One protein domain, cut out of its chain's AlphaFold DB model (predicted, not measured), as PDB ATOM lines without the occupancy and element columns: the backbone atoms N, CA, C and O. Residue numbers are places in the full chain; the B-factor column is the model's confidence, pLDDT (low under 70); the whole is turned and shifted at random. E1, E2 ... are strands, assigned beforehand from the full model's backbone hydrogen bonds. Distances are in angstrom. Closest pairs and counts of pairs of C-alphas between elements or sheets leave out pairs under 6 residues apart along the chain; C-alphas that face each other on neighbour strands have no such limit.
ATOM      1  N   VAL A 119     175.305 172.232 198.233       97.75
ATOM      2  CA  VAL A 119     175.581 172.980 199.459       97.75
ATOM      3  C   VAL A 119     175.417 172.048 200.652       97.75
ATOM      4  O   VAL A 119     174.377 171.407 200.820       97.75
ATOM      5  N   ARG A 120     176.461 171.971 201.476       95.88
ATOM      6  CA  ARG A 120     176.488 171.180 202.708       95.88
ATOM      7  C   ARG A 120     176.082 172.039 203.897       95.88
ATOM      8  O   ARG A 120     176.612 173.135 204.063       95.88
ATOM      9  N   GLY A 121     175.150 171.526 204.689       95.50
ATOM     10  CA  GLY A 121     174.692 172.156 205.918       95.50
ATOM     11  C   GLY A 121     175.614 171.866 207.096       95.50
ATOM     12  O   GLY A 121     176.685 171.267 206.947       95.50
ATOM     13  N   GLN A 122     175.176 172.268 208.282       95.19
ATOM     14  CA  GLN A 122     175.884 172.052 209.535       95.19
ATOM     15  C   GLN A 122     176.158 170.555 209.787       95.19
ATOM     16  O   GLN A 122     175.402 169.689 209.325       95.19
ATOM     17  N   PRO A 123     177.243 170.215 210.502       96.31
ATOM     18  CA  PRO A 123     177.490 168.844 210.929       96.31
ATOM     19  C   PRO A 123     176.341 168.306 211.789       96.31
ATOM     20  O   PRO A 123     175.753 169.043 212.582       96.31
ATOM     21  N   ALA A 124     176.054 167.011 211.669       96.69
ATOM     22  CA  ALA A 124     175.076 166.359 212.534       96.69
ATOM     23  C   ALA A 124     175.549 166.378 213.997       96.69
ATOM     24  O   ALA A 124     176.714 166.092 214.279       96.69
ATOM     25  N   SER A 125     174.644 166.685 214.929       96.31
ATOM     26  CA  SER A 125     174.931 166.699 216.366       96.31
ATOM     27  C   SER A 125     173.659 166.480 217.186       96.31
ATOM     28  O   SER A 125     172.729 167.284 217.137       96.31
ATOM     29  N   GLY A 126     173.595 165.381 217.945       94.94
ATOM     30  CA  GLY A 126     172.403 165.022 218.719       94.94
ATOM     31  C   GLY A 126     171.165 164.896 217.825       94.94
ATOM     32  O   GLY A 126     171.124 164.048 216.940       94.94
ATOM     33  N   SER A 127     170.166 165.754 218.049       95.44
ATOM     34  CA  SER A 127     168.933 165.839 217.253       95.44
ATOM     35  C   SER A 127     169.024 166.792 216.048       95.44
ATOM     36  O   SER A 127     168.036 166.971 215.333       95.44
ATOM     37  N   ILE A 128     170.182 167.413 215.813       96.69
ATOM     38  CA  ILE A 128     170.460 168.230 214.627       96.69
ATOM     39  C   ILE A 128     170.960 167.304 213.506       96.69
ATOM     40  O   ILE A 128     171.989 166.645 213.684       96.69
ATOM     41  N   PRO A 129     170.269 167.224 212.355       97.38
ATOM     42  CA  PRO A 129     170.729 166.445 211.212       97.38
ATOM     43  C   PRO A 129     171.845 167.147 210.438       97.38
ATOM     44  O   PRO A 129     172.010 168.361 210.521       97.38
ATOM     45  N   HIS A 130     172.541 166.380 209.599       98.19
ATOM     46  CA  HIS A 130     173.284 166.936 208.474       98.19
ATOM     47  C   HIS A 130     172.385 166.931 207.238       98.19
ATOM     48  O   HIS A 130     171.893 165.870 206.847       98.19
ATOM     49  N   CYS A 131     172.181 168.098 206.629       98.38
ATOM     50  CA  CYS A 131     171.400 168.245 205.406       98.38
ATOM     51  C   CYS A 131     172.281 168.705 204.237       98.38
ATOM     52  O   CYS A 131     173.227 169.474 204.415       98.38
ATOM     53  N   THR A 132     171.946 168.275 203.024       98.25
ATOM     54  CA  THR A 132     172.566 168.772 201.788       98.25
ATOM     55  C   THR A 132     171.497 169.205 200.803       98.25
ATOM     56  O   THR A 132     170.461 168.548 200.692       98.25
ATOM     57  N   VAL A 133     171.779 170.258 200.038       98.62
ATOM     58  CA  VAL A 133     170.893 170.746 198.976       98.62
ATOM     59  C   VAL A 133     171.675 170.899 197.679       98.62
ATOM     60  O   VAL A 133     172.614 171.690 197.608       98.62
ATOM     61  N   THR A 134     171.265 170.176 196.641       98.19
ATOM     62  CA  THR A 134     171.763 170.362 195.275       98.19
ATOM     63  C   THR A 134     170.782 171.231 194.495       98.19
ATOM     64  O   THR A 134     169.621 170.856 194.326       98.19
ATOM     65  N   PHE A 135     171.236 172.389 194.015       96.62
ATOM     66  CA  PHE A 135     170.419 173.313 193.219       96.62
ATOM     67  C   PHE A 135     170.533 172.972 191.737       96.62
ATOM     68  O   PHE A 135     171.594 173.187 191.157       96.62
ATOM     69  N   GLY A 136     169.466 172.467 191.116       92.69
ATOM     70  CA  GLY A 136     169.566 171.898 189.776       92.69
ATOM     71  C   GLY A 136     168.381 172.138 188.853       92.69
ATOM     72  O   GLY A 136     167.469 172.931 189.096       92.69
ATOM     73  N   THR A 137     168.444 171.437 187.729       89.94
ATOM     74  CA  THR A 137     167.368 171.337 186.746       89.94
ATOM     75  C   THR A 137     167.207 169.870 186.373       89.94
ATOM     76  O   THR A 137     168.209 169.215 186.079       89.94
ATOM     77  N   GLU A 138     165.964 169.401 186.368       88.88
ATOM     78  CA  GLU A 138     165.549 168.083 185.890       88.88
ATOM     79  C   GLU A 138     165.832 167.894 184.391       88.88
ATOM     80  O   GLU A 138     166.065 168.857 183.652       88.88
ATOM     81  N   ALA A 139     165.760 166.645 183.922       85.06
ATOM     82  CA  ALA A 139     165.958 166.302 182.510       85.06
ATOM     83  C   ALA A 139     164.966 167.006 181.564       85.06
ATOM     84  O   ALA A 139     165.305 167.293 180.420       85.06
ATOM     85  N   ASP A 140     163.764 167.327 182.052       86.75
ATOM     86  CA  ASP A 140     162.719 168.044 181.309       86.75
ATOM     87  C   ASP A 140     162.890 169.581 181.309       86.75
ATOM     88  O   ASP A 140     162.045 170.302 180.782       86.75
ATOM     89  N   GLY A 141     163.968 170.106 181.908       85.44
ATOM     90  CA  GLY A 141     164.231 171.545 182.007       85.44
ATOM     91  C   GLY A 141     163.612 172.229 183.235       85.44
ATOM     92  O   GLY A 141     163.868 173.423 183.472       85.44
ATOM     93  N   THR A 142     162.865 171.494 184.066       90.69
ATOM     94  CA  THR A 142     162.224 172.029 185.272       90.69
ATOM     95  C   THR A 142     163.240 172.322 186.372       90.69
ATOM     96  O   THR A 142     164.074 171.490 186.719       90.69
ATOM     97  N   LYS A 143     163.161 173.517 186.966       93.69
ATOM     98  CA  LYS A 143     164.024 173.928 188.083       93.69
ATOM     99  C   LYS A 143     163.610 173.201 189.365       93.69
ATOM    100  O   LYS A 143     162.438 173.245 189.745       93.69
ATOM    101  N   ALA A 144     164.567 172.551 190.019       95.94
ATOM    102  CA  ALA A 144     164.332 171.717 191.192       95.94
ATOM    103  C   ALA A 144     165.511 171.775 192.170       95.94
ATOM    104  O   ALA A 144     166.617 172.202 191.828       95.94
ATOM    105  N   VAL A 145     165.268 171.334 193.399       97.81
ATOM    106  CA  VAL A 145     166.314 171.094 194.394       97.81
ATOM    107  C   VAL A 145     166.235 169.663 194.897       97.81
ATOM    108  O   VAL A 145     165.144 169.148 195.150       97.81
ATOM    109  N   TYR A 146     167.396 169.038 195.060       98.00
ATOM    110  CA  TYR A 146     167.531 167.699 195.626       98.00
ATOM    111  C   TYR A 146     168.030 167.836 197.055       98.00
ATOM    112  O   TYR A 146     169.088 168.419 197.296       98.00
ATOM    113  N   VAL A 147     167.252 167.329 198.002       98.56
ATOM    114  CA  VAL A 147     167.524 167.457 199.431       98.56
ATOM    115  C   VAL A 147     167.828 166.084 200.004       98.56
ATOM    116  O   VAL A 147     167.083 165.133 199.762       98.56
ATOM    117  N   THR A 148     168.887 165.997 200.805       98.44
ATOM    118  CA  THR A 148     169.149 164.842 201.670       98.44
ATOM    119  C   THR A 148     169.301 165.290 203.118       98.44
ATOM    120  O   THR A 148     169.717 166.419 203.381       98.44
ATOM    121  N   SER A 149     168.938 164.416 204.051       98.38
ATOM    122  CA  SER A 149     169.101 164.611 205.488       98.38
ATOM    123  C   SER A 149     169.486 163.296 206.165       98.38
ATOM    124  O   SER A 149     169.087 162.215 205.735       98.38
ATOM    125  N   THR A 150     170.238 163.358 207.261       98.19
ATOM    126  CA  THR A 150     170.515 162.173 208.091       98.19
ATOM    127  C   THR A 150     169.300 161.721 208.917       98.19
ATOM    128  O   THR A 150     169.264 160.571 209.373       98.19
ATOM    129  N   MET A 151     168.296 162.588 209.076       97.44
ATOM    130  CA  MET A 151     167.016 162.333 209.754       97.44
ATOM    131  C   MET A 151     165.838 162.564 208.800       97.44
ATOM    132  O   MET A 151     166.014 163.108 207.712       97.44
ATOM    133  N   ASP A 152     164.631 162.171 209.206       97.88
ATOM    134  CA  ASP A 152     163.442 162.382 208.379       97.88
ATOM    135  C   ASP A 152     163.164 163.876 208.160       97.88
ATOM    136  O   ASP A 152     163.318 164.711 209.061       97.88
ATOM    137  N   LEU A 153     162.788 164.218 206.931       98.19
ATOM    138  CA  LEU A 153     162.358 165.551 206.535       98.19
ATOM    139  C   LEU A 153     160.967 165.811 207.116       98.19
ATOM    140  O   LEU A 153     160.058 165.017 206.915       98.19
ATOM    141  N   SER A 154     160.788 166.937 207.803       97.25
ATOM    142  CA  SER A 154     159.475 167.375 208.296       97.25
ATOM    143  C   SER A 154     158.776 168.281 207.285       97.25
ATOM    144  O   SER A 154     157.591 168.114 207.008       97.25
ATOM    145  N   ASN A 155     159.512 169.249 206.735       97.94
ATOM    146  CA  ASN A 155     159.059 170.101 205.641       97.94
ATOM    147  C   ASN A 155     160.252 170.683 204.869       97.94
ATOM    148  O   ASN A 155     161.376 170.738 205.377       97.94
ATOM    149  N   VAL A 156     159.984 171.148 203.652       98.38
ATOM    150  CA  VAL A 156     160.927 171.935 202.850       98.38
ATOM    151  C   VAL A 156     160.224 173.194 202.362       98.38
ATOM    152  O   VAL A 156     159.093 173.127 201.884       98.38
ATOM    153  N   VAL A 157     160.889 174.342 202.449       98.25
ATOM    154  CA  VAL A 157     160.422 175.598 201.847       98.25
ATOM    155  C   VAL A 157     161.395 175.997 200.753       98.25
ATOM    156  O   VAL A 157     162.588 176.103 201.011       98.25
ATOM    157  N   ILE A 158     160.901 176.246 199.543       98.19
ATOM    158  CA  ILE A 158     161.694 176.831 198.456       98.19
ATOM    159  C   ILE A 158     161.347 178.307 198.305       98.19
ATOM    160  O   ILE A 158     160.195 178.700 198.491       98.19
ATOM    161  N   GLU A 159     162.324 179.109 197.903       97.88
ATOM    162  CA  GLU A 159     162.130 180.478 197.443       97.88
ATOM    163  C   GLU A 159     162.790 180.669 196.083       97.88
ATOM    164  O   GLU A 159     163.929 180.265 195.830       97.88
ATOM    165  N   THR A 160     162.026 181.281 195.195       97.62
ATOM    166  CA  THR A 160     162.411 181.562 193.814       97.62
ATOM    167  C   THR A 160     163.119 182.907 193.701       97.62
ATOM    168  O   THR A 160     163.013 183.743 194.594       97.62
ATOM    169  N   HIS A 161     163.832 183.144 192.597       94.88
ATOM    170  CA  HIS A 161     164.562 184.402 192.380       94.88
ATOM    171  C   HIS A 161     163.690 185.667 192.455       94.88
ATOM    172  O   HIS A 161     164.215 186.735 192.746       94.88
ATOM    173  N   ASP A 162     162.375 185.537 192.245       96.00
ATOM    174  CA  ASP A 162     161.393 186.624 192.365       96.00
ATOM    175  C   ASP A 162     160.822 186.774 193.790       96.00
ATOM    176  O   ASP A 162     159.798 187.421 193.987       96.00
ATOM    177  N   GLY A 163     161.403 186.101 194.787       96.75
ATOM    178  CA  GLY A 163     160.971 186.165 196.188       96.75
ATOM    179  C   GLY A 163     159.726 185.339 196.532       96.75
ATOM    180  O   GLY A 163     159.315 185.306 197.689       96.75
ATOM    181  N   ASN A 164     159.127 184.630 195.568       97.94
ATOM    182  CA  ASN A 164     157.965 183.777 195.833       97.94
ATOM    183  C   ASN A 164     158.384 182.488 196.542       97.94
ATOM    184  O   ASN A 164     159.338 181.832 196.108       97.94
ATOM    185  N   ARG A 165     157.632 182.112 197.585       97.38
ATOM    186  CA  ARG A 165     157.873 180.923 198.412       97.38
ATOM    187  C   ARG A 165     156.819 179.842 198.210       97.38
ATOM    188  O   ARG A 165     155.652 180.138 197.969       97.38
ATOM    189  N   GLN A 166     157.225 178.589 198.383       97.75
ATOM    190  CA  GLN A 166     156.323 177.442 198.462       97.75
ATOM    191  C   GLN A 166     156.832 176.447 199.506       97.75
ATOM    192  O   GLN A 166     158.014 176.109 199.515       97.75
ATOM    193  N   LYS A 167     155.927 175.973 200.365       97.62
ATOM    194  CA  LYS A 167     156.201 174.974 201.399       97.62
ATOM    195  C   LYS A 167     155.660 173.606 200.985       97.62
ATOM    196  O   LYS A 167     154.573 173.517 200.420       97.62
ATOM    197  N   PHE A 168     156.423 172.562 201.284       98.06
ATOM    198  CA  PHE A 168     156.074 171.161 201.083       98.06
ATOM    199  C   PHE A 168     156.003 170.483 202.446       98.06
ATOM    200  O   PHE A 168     157.022 170.354 203.125       98.06
ATOM    201  N   GLU A 169     154.797 170.094 202.850       96.00
ATOM    202  CA  GLU A 169     154.514 169.377 204.093       96.00
ATOM    203  C   GLU A 169     153.147 168.669 204.011       96.00
ATOM    204  O   GLU A 169     152.300 169.102 203.224       96.00
ATOM    205  N   PRO A 170     152.903 167.628 204.828       94.94
ATOM    206  CA  PRO A 170     153.885 166.906 205.641       94.94
ATOM    207  C   PRO A 170     154.843 166.088 204.763       94.94
ATOM    208  O   PRO A 170     154.475 165.651 203.675       94.94
ATOM    209  N   LEU A 171     156.076 165.889 205.230       97.19
ATOM    210  CA  LEU A 171     157.057 165.018 204.578       97.19
ATOM    211  C   LEU A 171     157.437 163.851 205.498       97.19
ATOM    212  O   LEU A 171     157.298 163.937 206.718       97.19
ATOM    213  N   THR A 172     157.902 162.759 204.894       92.94
ATOM    214  CA  THR A 172     158.502 161.604 205.572       92.94
ATOM    215  C   THR A 172     159.706 161.111 204.767       92.94
ATOM    216  O   THR A 172     159.829 161.397 203.573       92.94
ATOM    217  N   GLY A 173     160.614 160.379 205.415       97.12
ATOM    218  CA  GLY A 173     161.844 159.891 204.795       97.12
ATOM    219  C   GLY A 173     162.960 160.936 204.716       97.12
ATOM    220  O   GLY A 173     162.805 162.092 205.099       97.12
ATOM    221  N   LYS A 174     164.127 160.505 204.228       98.25
ATOM    222  CA  LYS A 174     165.406 161.230 204.359       98.25
ATOM    223  C   LYS A 174     165.833 162.020 203.124       98.25
ATOM    224  O   LYS A 174     166.851 162.710 203.146       98.25
ATOM    225  N   THR A 175     165.093 161.899 202.030       98.31
ATOM    226  CA  THR A 175     165.448 162.481 200.735       98.31
ATOM    227  C   THR A 175     164.210 162.983 200.019       98.31
ATOM    228  O   THR A 175     163.136 162.406 200.175       98.31
ATOM    229  N   GLY A 176     164.363 163.994 199.172       97.38
ATOM    230  CA  GLY A 176     163.284 164.428 198.294       97.38
ATOM    231  C   GLY A 176     163.750 165.379 197.203       97.38
ATOM    232  O   GLY A 176     164.759 166.071 197.349       97.38
ATOM    233  N   THR A 177     162.976 165.421 196.124       97.50
ATOM    234  CA  THR A 177     163.130 166.382 195.031       97.50
ATOM    235  C   THR A 177     161.981 167.373 195.093       97.50
ATOM    236  O   THR A 177     160.814 166.980 195.037       97.50
ATOM    237  N   PHE A 178     162.296 168.662 195.188       97.69
ATOM    238  CA  PHE A 178     161.303 169.718 195.367       97.69
ATOM    239  C   PHE A 178     161.370 170.716 194.216       97.69
ATOM    240  O   PHE A 178     162.424 171.275 193.915       97.69
ATOM    241  N   LYS A 179     160.222 170.950 193.576       96.06
ATOM    242  CA  LYS A 179     160.059 171.874 192.448       96.06
ATOM    243  C   LYS A 179     158.808 172.719 192.629       96.06
ATOM    244  O   LYS A 179     157.815 172.237 193.168       96.06
ATOM    245  N   GLY A 180     158.845 173.969 192.172       96.19
ATOM    246  CA  GLY A 180     157.684 174.855 192.242       96.19
ATOM    247  C   GLY A 180     156.501 174.294 191.452       96.19
ATOM    248  O   GLY A 180     156.658 173.893 190.299       96.19
ATOM    249  N   THR A 181     155.314 174.263 192.058       95.81
ATOM    250  CA  THR A 181     154.083 173.772 191.406       95.81
ATOM    251  C   THR A 181     153.013 174.853 191.258       95.81
ATOM    252  O   THR A 181     152.146 174.735 190.383       95.81
ATOM    253  N   LEU A 182     153.104 175.925 192.052       96.44
ATOM    254  CA  LEU A 182     152.198 177.074 192.015       96.44
ATOM    255  C   LEU A 182     152.493 177.964 190.807       96.44
ATOM    256  O   LEU A 182     153.621 178.005 190.326       96.44
ATOM    257  N   SER A 183     151.512 178.738 190.341       95.31
ATOM    258  CA  SER A 183     151.718 179.703 189.247       95.31
ATOM    259  C   SER A 183     152.843 180.707 189.537       95.31
ATOM    260  O   SER A 183     153.545 181.132 188.624       95.31
ATOM    261  N   THR A 184     153.064 181.045 190.809       95.88
ATOM    262  CA  THR A 184     154.105 181.981 191.254       95.88
ATOM    263  C   THR A 184     155.498 181.361 191.370       95.88
ATOM    264  O   THR A 184     156.471 182.113 191.408       95.88
ATOM    265  N   THR A 185     155.621 180.027 191.406       96.12
ATOM    266  CA  THR A 185     156.890 179.311 191.649       96.12
ATOM    267  C   THR A 185     157.272 178.303 190.564       96.12
ATOM    268  O   THR A 185     158.439 177.918 190.469       96.12
ATOM    269  N   ARG A 186     156.320 177.862 189.735       95.19
ATOM    270  CA  ARG A 186     156.522 176.858 188.685       95.19
ATOM    271  C   ARG A 186     157.561 177.322 187.672       95.19
ATOM    272  O   ARG A 186     157.490 178.439 187.174       95.19
ATOM    273  N   ASN A 187     158.507 176.434 187.360       90.56
ATOM    274  CA  ASN A 187     159.610 176.651 186.413       90.56
ATOM    275  C   ASN A 187     160.507 177.861 186.719       90.56
ATOM    276  O   ASN A 187     161.317 178.251 185.880       90.56
ATOM    277  N   LYS A 188     160.421 178.430 187.925       94.25
ATOM    278  CA  LYS A 188     161.287 179.528 188.350       94.25
ATOM    279  C   LYS A 188     162.541 179.000 189.026       94.25
ATOM    280  O   LYS A 188     162.509 178.009 189.754       94.25
ATOM    281  N   ARG A 189     163.660 179.694 188.816       93.44
ATOM    282  CA  ARG A 189     164.936 179.365 189.463       93.44
ATOM    283  C   ARG A 189     164.799 179.483 190.982       93.44
ATOM    284  O   ARG A 189     164.399 180.532 191.485       93.44
ATOM    285  N   ILE A 190     165.150 178.412 191.688       96.75
ATOM    286  CA  ILE A 190     165.166 178.346 193.153       96.75
ATOM    287  C   ILE A 190     166.504 178.904 193.637       96.75
ATOM    288  O   ILE A 190     167.555 178.497 193.147       96.75
ATOM    289  N   VAL A 191     166.458 179.856 194.567       96.69
ATOM    290  CA  VAL A 191     167.644 180.575 195.062       96.69
ATOM    291  C   VAL A 191     167.865 180.415 196.555       96.69
ATOM    292  O   VAL A 191     168.996 180.559 197.012       96.69
ATOM    293  N   ARG A 192     166.819 180.082 197.317       97.75
ATOM    294  CA  ARG A 192     166.932 179.726 198.736       97.75
ATOM    295  C   ARG A 192     166.051 178.530 199.050       97.75
ATOM    296  O   ARG A 192     164.997 178.345 198.440       97.75
ATOM    297  N   VAL A 193     166.497 177.714 199.996       98.31
ATOM    298  CA  VAL A 193     165.779 176.541 200.492       98.31
ATOM    299  C   VAL A 193     165.917 176.491 202.005       98.31
ATOM    300  O   VAL A 193     167.012 176.676 202.524       98.31
ATOM    301  N   TRP A 194     164.833 176.195 202.710       98.50
ATOM    302  CA  TRP A 194     164.870 175.829 204.121       98.50
ATOM    303  C   TRP A 194     164.502 174.364 204.258       98.50
ATOM    304  O   TRP A 194     163.450 173.943 203.775       98.50
ATOM    305  N   VAL A 195     165.361 173.593 204.915       98.44
ATOM    306  CA  VAL A 195     165.178 172.151 205.105       98.44
ATOM    307  C   VAL A 195     164.939 171.886 206.578       98.44
ATOM    308  O   VAL A 195     165.867 171.986 207.378       98.44
ATOM    309  N   LYS A 196     163.703 171.549 206.959       97.94
ATOM    310  CA  LYS A 196     163.374 171.182 208.339       97.94
ATOM    311  C   LYS A 196     163.511 169.679 208.526       97.94
ATOM    312  O   LYS A 196     162.798 168.905 207.892       97.94
ATOM    313  N   SER A 197     164.403 169.283 209.423       96.94
ATOM    314  CA  SER A 197     164.617 167.894 209.821       96.94
ATOM    315  C   SER A 197     165.208 167.866 211.235       96.94
ATOM    316  O   SER A 197     166.013 168.729 211.596       96.94
ATOM    317  N   GLY A 198     164.763 166.927 212.073       95.44
ATOM    318  CA  GLY A 198     165.112 166.922 213.497       95.44
ATOM    319  C   GLY A 198     164.851 168.281 214.167       95.44
ATOM    320  O   GLY A 198     163.807 168.909 213.964       95.44
ATOM    321  N   THR A 199     165.816 168.767 214.948       95.25
ATOM    322  CA  THR A 199     165.720 170.045 215.675       95.25
ATOM    323  C   THR A 199     166.467 171.205 215.009       95.25
ATOM    324  O   THR A 199     166.684 172.221 215.667       95.25
ATOM    325  N   ASN A 200     166.864 171.106 213.732       95.50
ATOM    326  CA  ASN A 200     167.552 172.217 213.058       95.50
ATOM    327  C   ASN A 200     166.668 173.476 212.934       95.50
ATOM    328  O   ASN A 200     165.436 173.399 212.943       95.50
ATOM    329  N   SER A 201     167.287 174.652 212.831       93.06
ATOM    330  CA  SER A 201     166.606 175.950 212.733       93.06
ATOM    331  C   SER A 201     167.489 176.955 211.994       93.06
ATOM    332  O   SER A 201     168.711 176.890 212.119       93.06
ATOM    333  N   SER A 202     166.882 177.896 211.267       92.06
ATOM    334  CA  SER A 202     167.560 179.084 210.720       92.06
ATOM    335  C   SER A 202     167.277 180.373 211.495       92.06
ATOM    336  O   SER A 202     167.855 181.405 211.175       92.06
ATOM    337  N   ASN A 203     166.386 180.330 212.493       91.50
ATOM    338  CA  ASN A 203     165.812 181.500 213.174       91.50
ATOM    339  C   ASN A 203     164.942 182.417 212.287       91.50
ATOM    340  O   ASN A 203     164.526 183.476 212.745       91.50
ATOM    341  N   ASP A 204     164.565 181.989 211.076       92.00
ATOM    342  CA  ASP A 204     163.657 182.742 210.185       92.00
ATOM    343  C   ASP A 204     162.162 182.562 210.529       92.00
ATOM    344  O   ASP A 204     161.275 182.947 209.767       92.00
ATOM    345  N   GLY A 205     161.874 181.962 211.686       88.62
ATOM    346  CA  GLY A 205     160.531 181.759 212.222       88.62
ATOM    347  C   GLY A 205     160.106 180.287 212.320       88.62
ATOM    348  O   GLY A 205     160.832 179.377 211.908       88.62
ATOM    349  N   PRO A 206     158.916 180.023 212.890       85.44
ATOM    350  CA  PRO A 206     158.410 178.668 213.077       85.44
ATOM    351  C   PRO A 206     158.283 177.904 211.756       85.44
ATOM    352  O   PRO A 206     157.801 178.428 210.754       85.44
ATOM    353  N   GLY A 207     158.692 176.635 211.760       85.69
ATOM    354  CA  GLY A 207     158.608 175.760 210.589       85.69
ATOM    355  C   GLY A 207     159.763 175.891 209.593       85.69
ATOM    356  O   GLY A 207     159.898 174.998 208.763       85.69
ATOM    357  N   TYR A 208     160.626 176.905 209.710       94.56
ATOM    358  CA  TYR A 208     161.844 177.027 208.909       94.56
ATOM    359  C   TYR A 208     162.999 176.250 209.559       94.56
ATOM    360  O   TYR A 208     163.363 176.477 210.714       94.56
ATOM    361  N   GLY A 209     163.530 175.268 208.828       95.88
ATOM    362  CA  GLY A 209     164.734 174.535 209.218       95.88
ATOM    363  C   GLY A 209     166.009 175.266 208.818       95.88
ATOM    364  O   GLY A 209     166.004 176.479 208.654       95.88
ATOM    365  N   GLU A 210     167.105 174.537 208.641       97.81
ATOM    366  CA  GLU A 210     168.364 175.126 208.181       97.81
ATOM    367  C   GLU A 210     168.221 175.766 206.789       97.81
ATOM    368  O   GLU A 210     167.563 175.204 205.909       97.81
ATOM    369  N   ARG A 211     168.840 176.940 206.595       97.62
ATOM    370  CA  ARG A 211     168.763 177.732 205.361       97.62
ATOM    371  C   ARG A 211     169.952 177.454 204.440       97.62
ATOM    372  O   ARG A 211     171.104 177.594 204.837       97.62
ATOM    373  N   PHE A 212     169.650 177.180 203.179       98.31
ATOM    374  CA  PHE A 212     170.585 176.962 202.083       98.31
ATOM    375  C   PHE A 212     170.349 178.013 201.009       98.31
ATOM    376  O   PHE A 212     169.207 178.300 200.651       98.31
ATOM    377  N   GLU A 213     171.423 178.562 200.459       96.62
ATOM    378  CA  GLU A 213     171.340 179.610 199.446       96.62
ATOM    379  C   GLU A 213     172.171 179.242 198.228       96.62
ATOM    380  O   GLU A 213     173.258 178.677 198.344       96.62
ATOM    381  N   TRP A 214     171.669 179.611 197.058       95.88
ATOM    382  CA  TRP A 214     172.428 179.618 195.824       95.88
ATOM    383  C   TRP A 214     173.004 181.020 195.630       95.88
ATOM    384  O   TRP A 214     172.283 181.961 195.297       95.88
TER     385      TRP A 214
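What this domain is: This is residues 119 to 214 of the 476 residues of a protein of Planctomycetes bacterium (UniProt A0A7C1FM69). Look for a sandwich, two sheets face to face: E4, E3, E6 and E7 make the larger layer, E1, E2 and E5 the smaller one, with the strands of the one at 30 degrees to those of the other. The chain changes layer at the links E2 to E3, E4 to E5 and E5 to E6. The printed part has 96 residues with seven named strands, E1 to E7 in number order along the chain, and no named helix; the class is all strand, though 43 of the 96 residues are in named strands, under half. Both sheets are antiparallel, in the orders E4 - E3 - E6 - E7 and E1 - E2 - E5. The whole is compact and rounded, with a radius of gyration of the C-alphas of 12.4 A and spans of 38 by 28 by 23 A.

How they stand to each other: Begin in the larger sheet with the inner strands E3, residues 153 to 160, and E6, residues 190 to 197, where N 157 and O 194 are 2.9 A apart, within hydrogen-bond range. Beside E3 find the edge strand E4, residues 165 to 168, its hairpin partner, with N 168 and O 156 at 2.8 A. Beside E6 find the other edge strand E7, residues 210 to 213, again a hairpin, with N 193 and O 212 at 2.8 A. In the second sheet E1, residues 131 to 137, and E2, residues 143 to 149, form a hairpin with N 134 and O 146 at 2.9 A. E2 also has E5, residues 175 to 179, as antiparallel neighbour, with N 145 and O 178 at 2.9 A. Between the sheets, the closest C-alphas of E2 and E6 are those of Lys 143 and Ile 190, 6.8 A apart, and those of E3 and E5 are Leu 153 and Thr 175, 7.3 A. E1 and E4 are apart, and so, only just, are E5 and E6, closest 8.3 A.

Where its parts are: Find C-alpha 153 at (162.358, 165.551, 206.535); from there E3 runs 20.4 A to C-alpha 160. E6 spans 19.7 A, E2 20.4 A, and E1, from C-alpha 131 at (171.400, 168.245, 205.406), 19.3 A. E7 ends at C-alpha 213, (171.340, 179.610, 199.446). Residues 119 to 120 pair, antiparallel, with residues 132 to 133 of E1.

The domain as a whole: The two C-alphas farthest apart are those of Gly 126 and Ser 183, 38.9 A. The link E6 to E7, residues 198 to 209, is long. The printed part has no cut, its mean pLDDT is 95.7, and no printed residue is under 70.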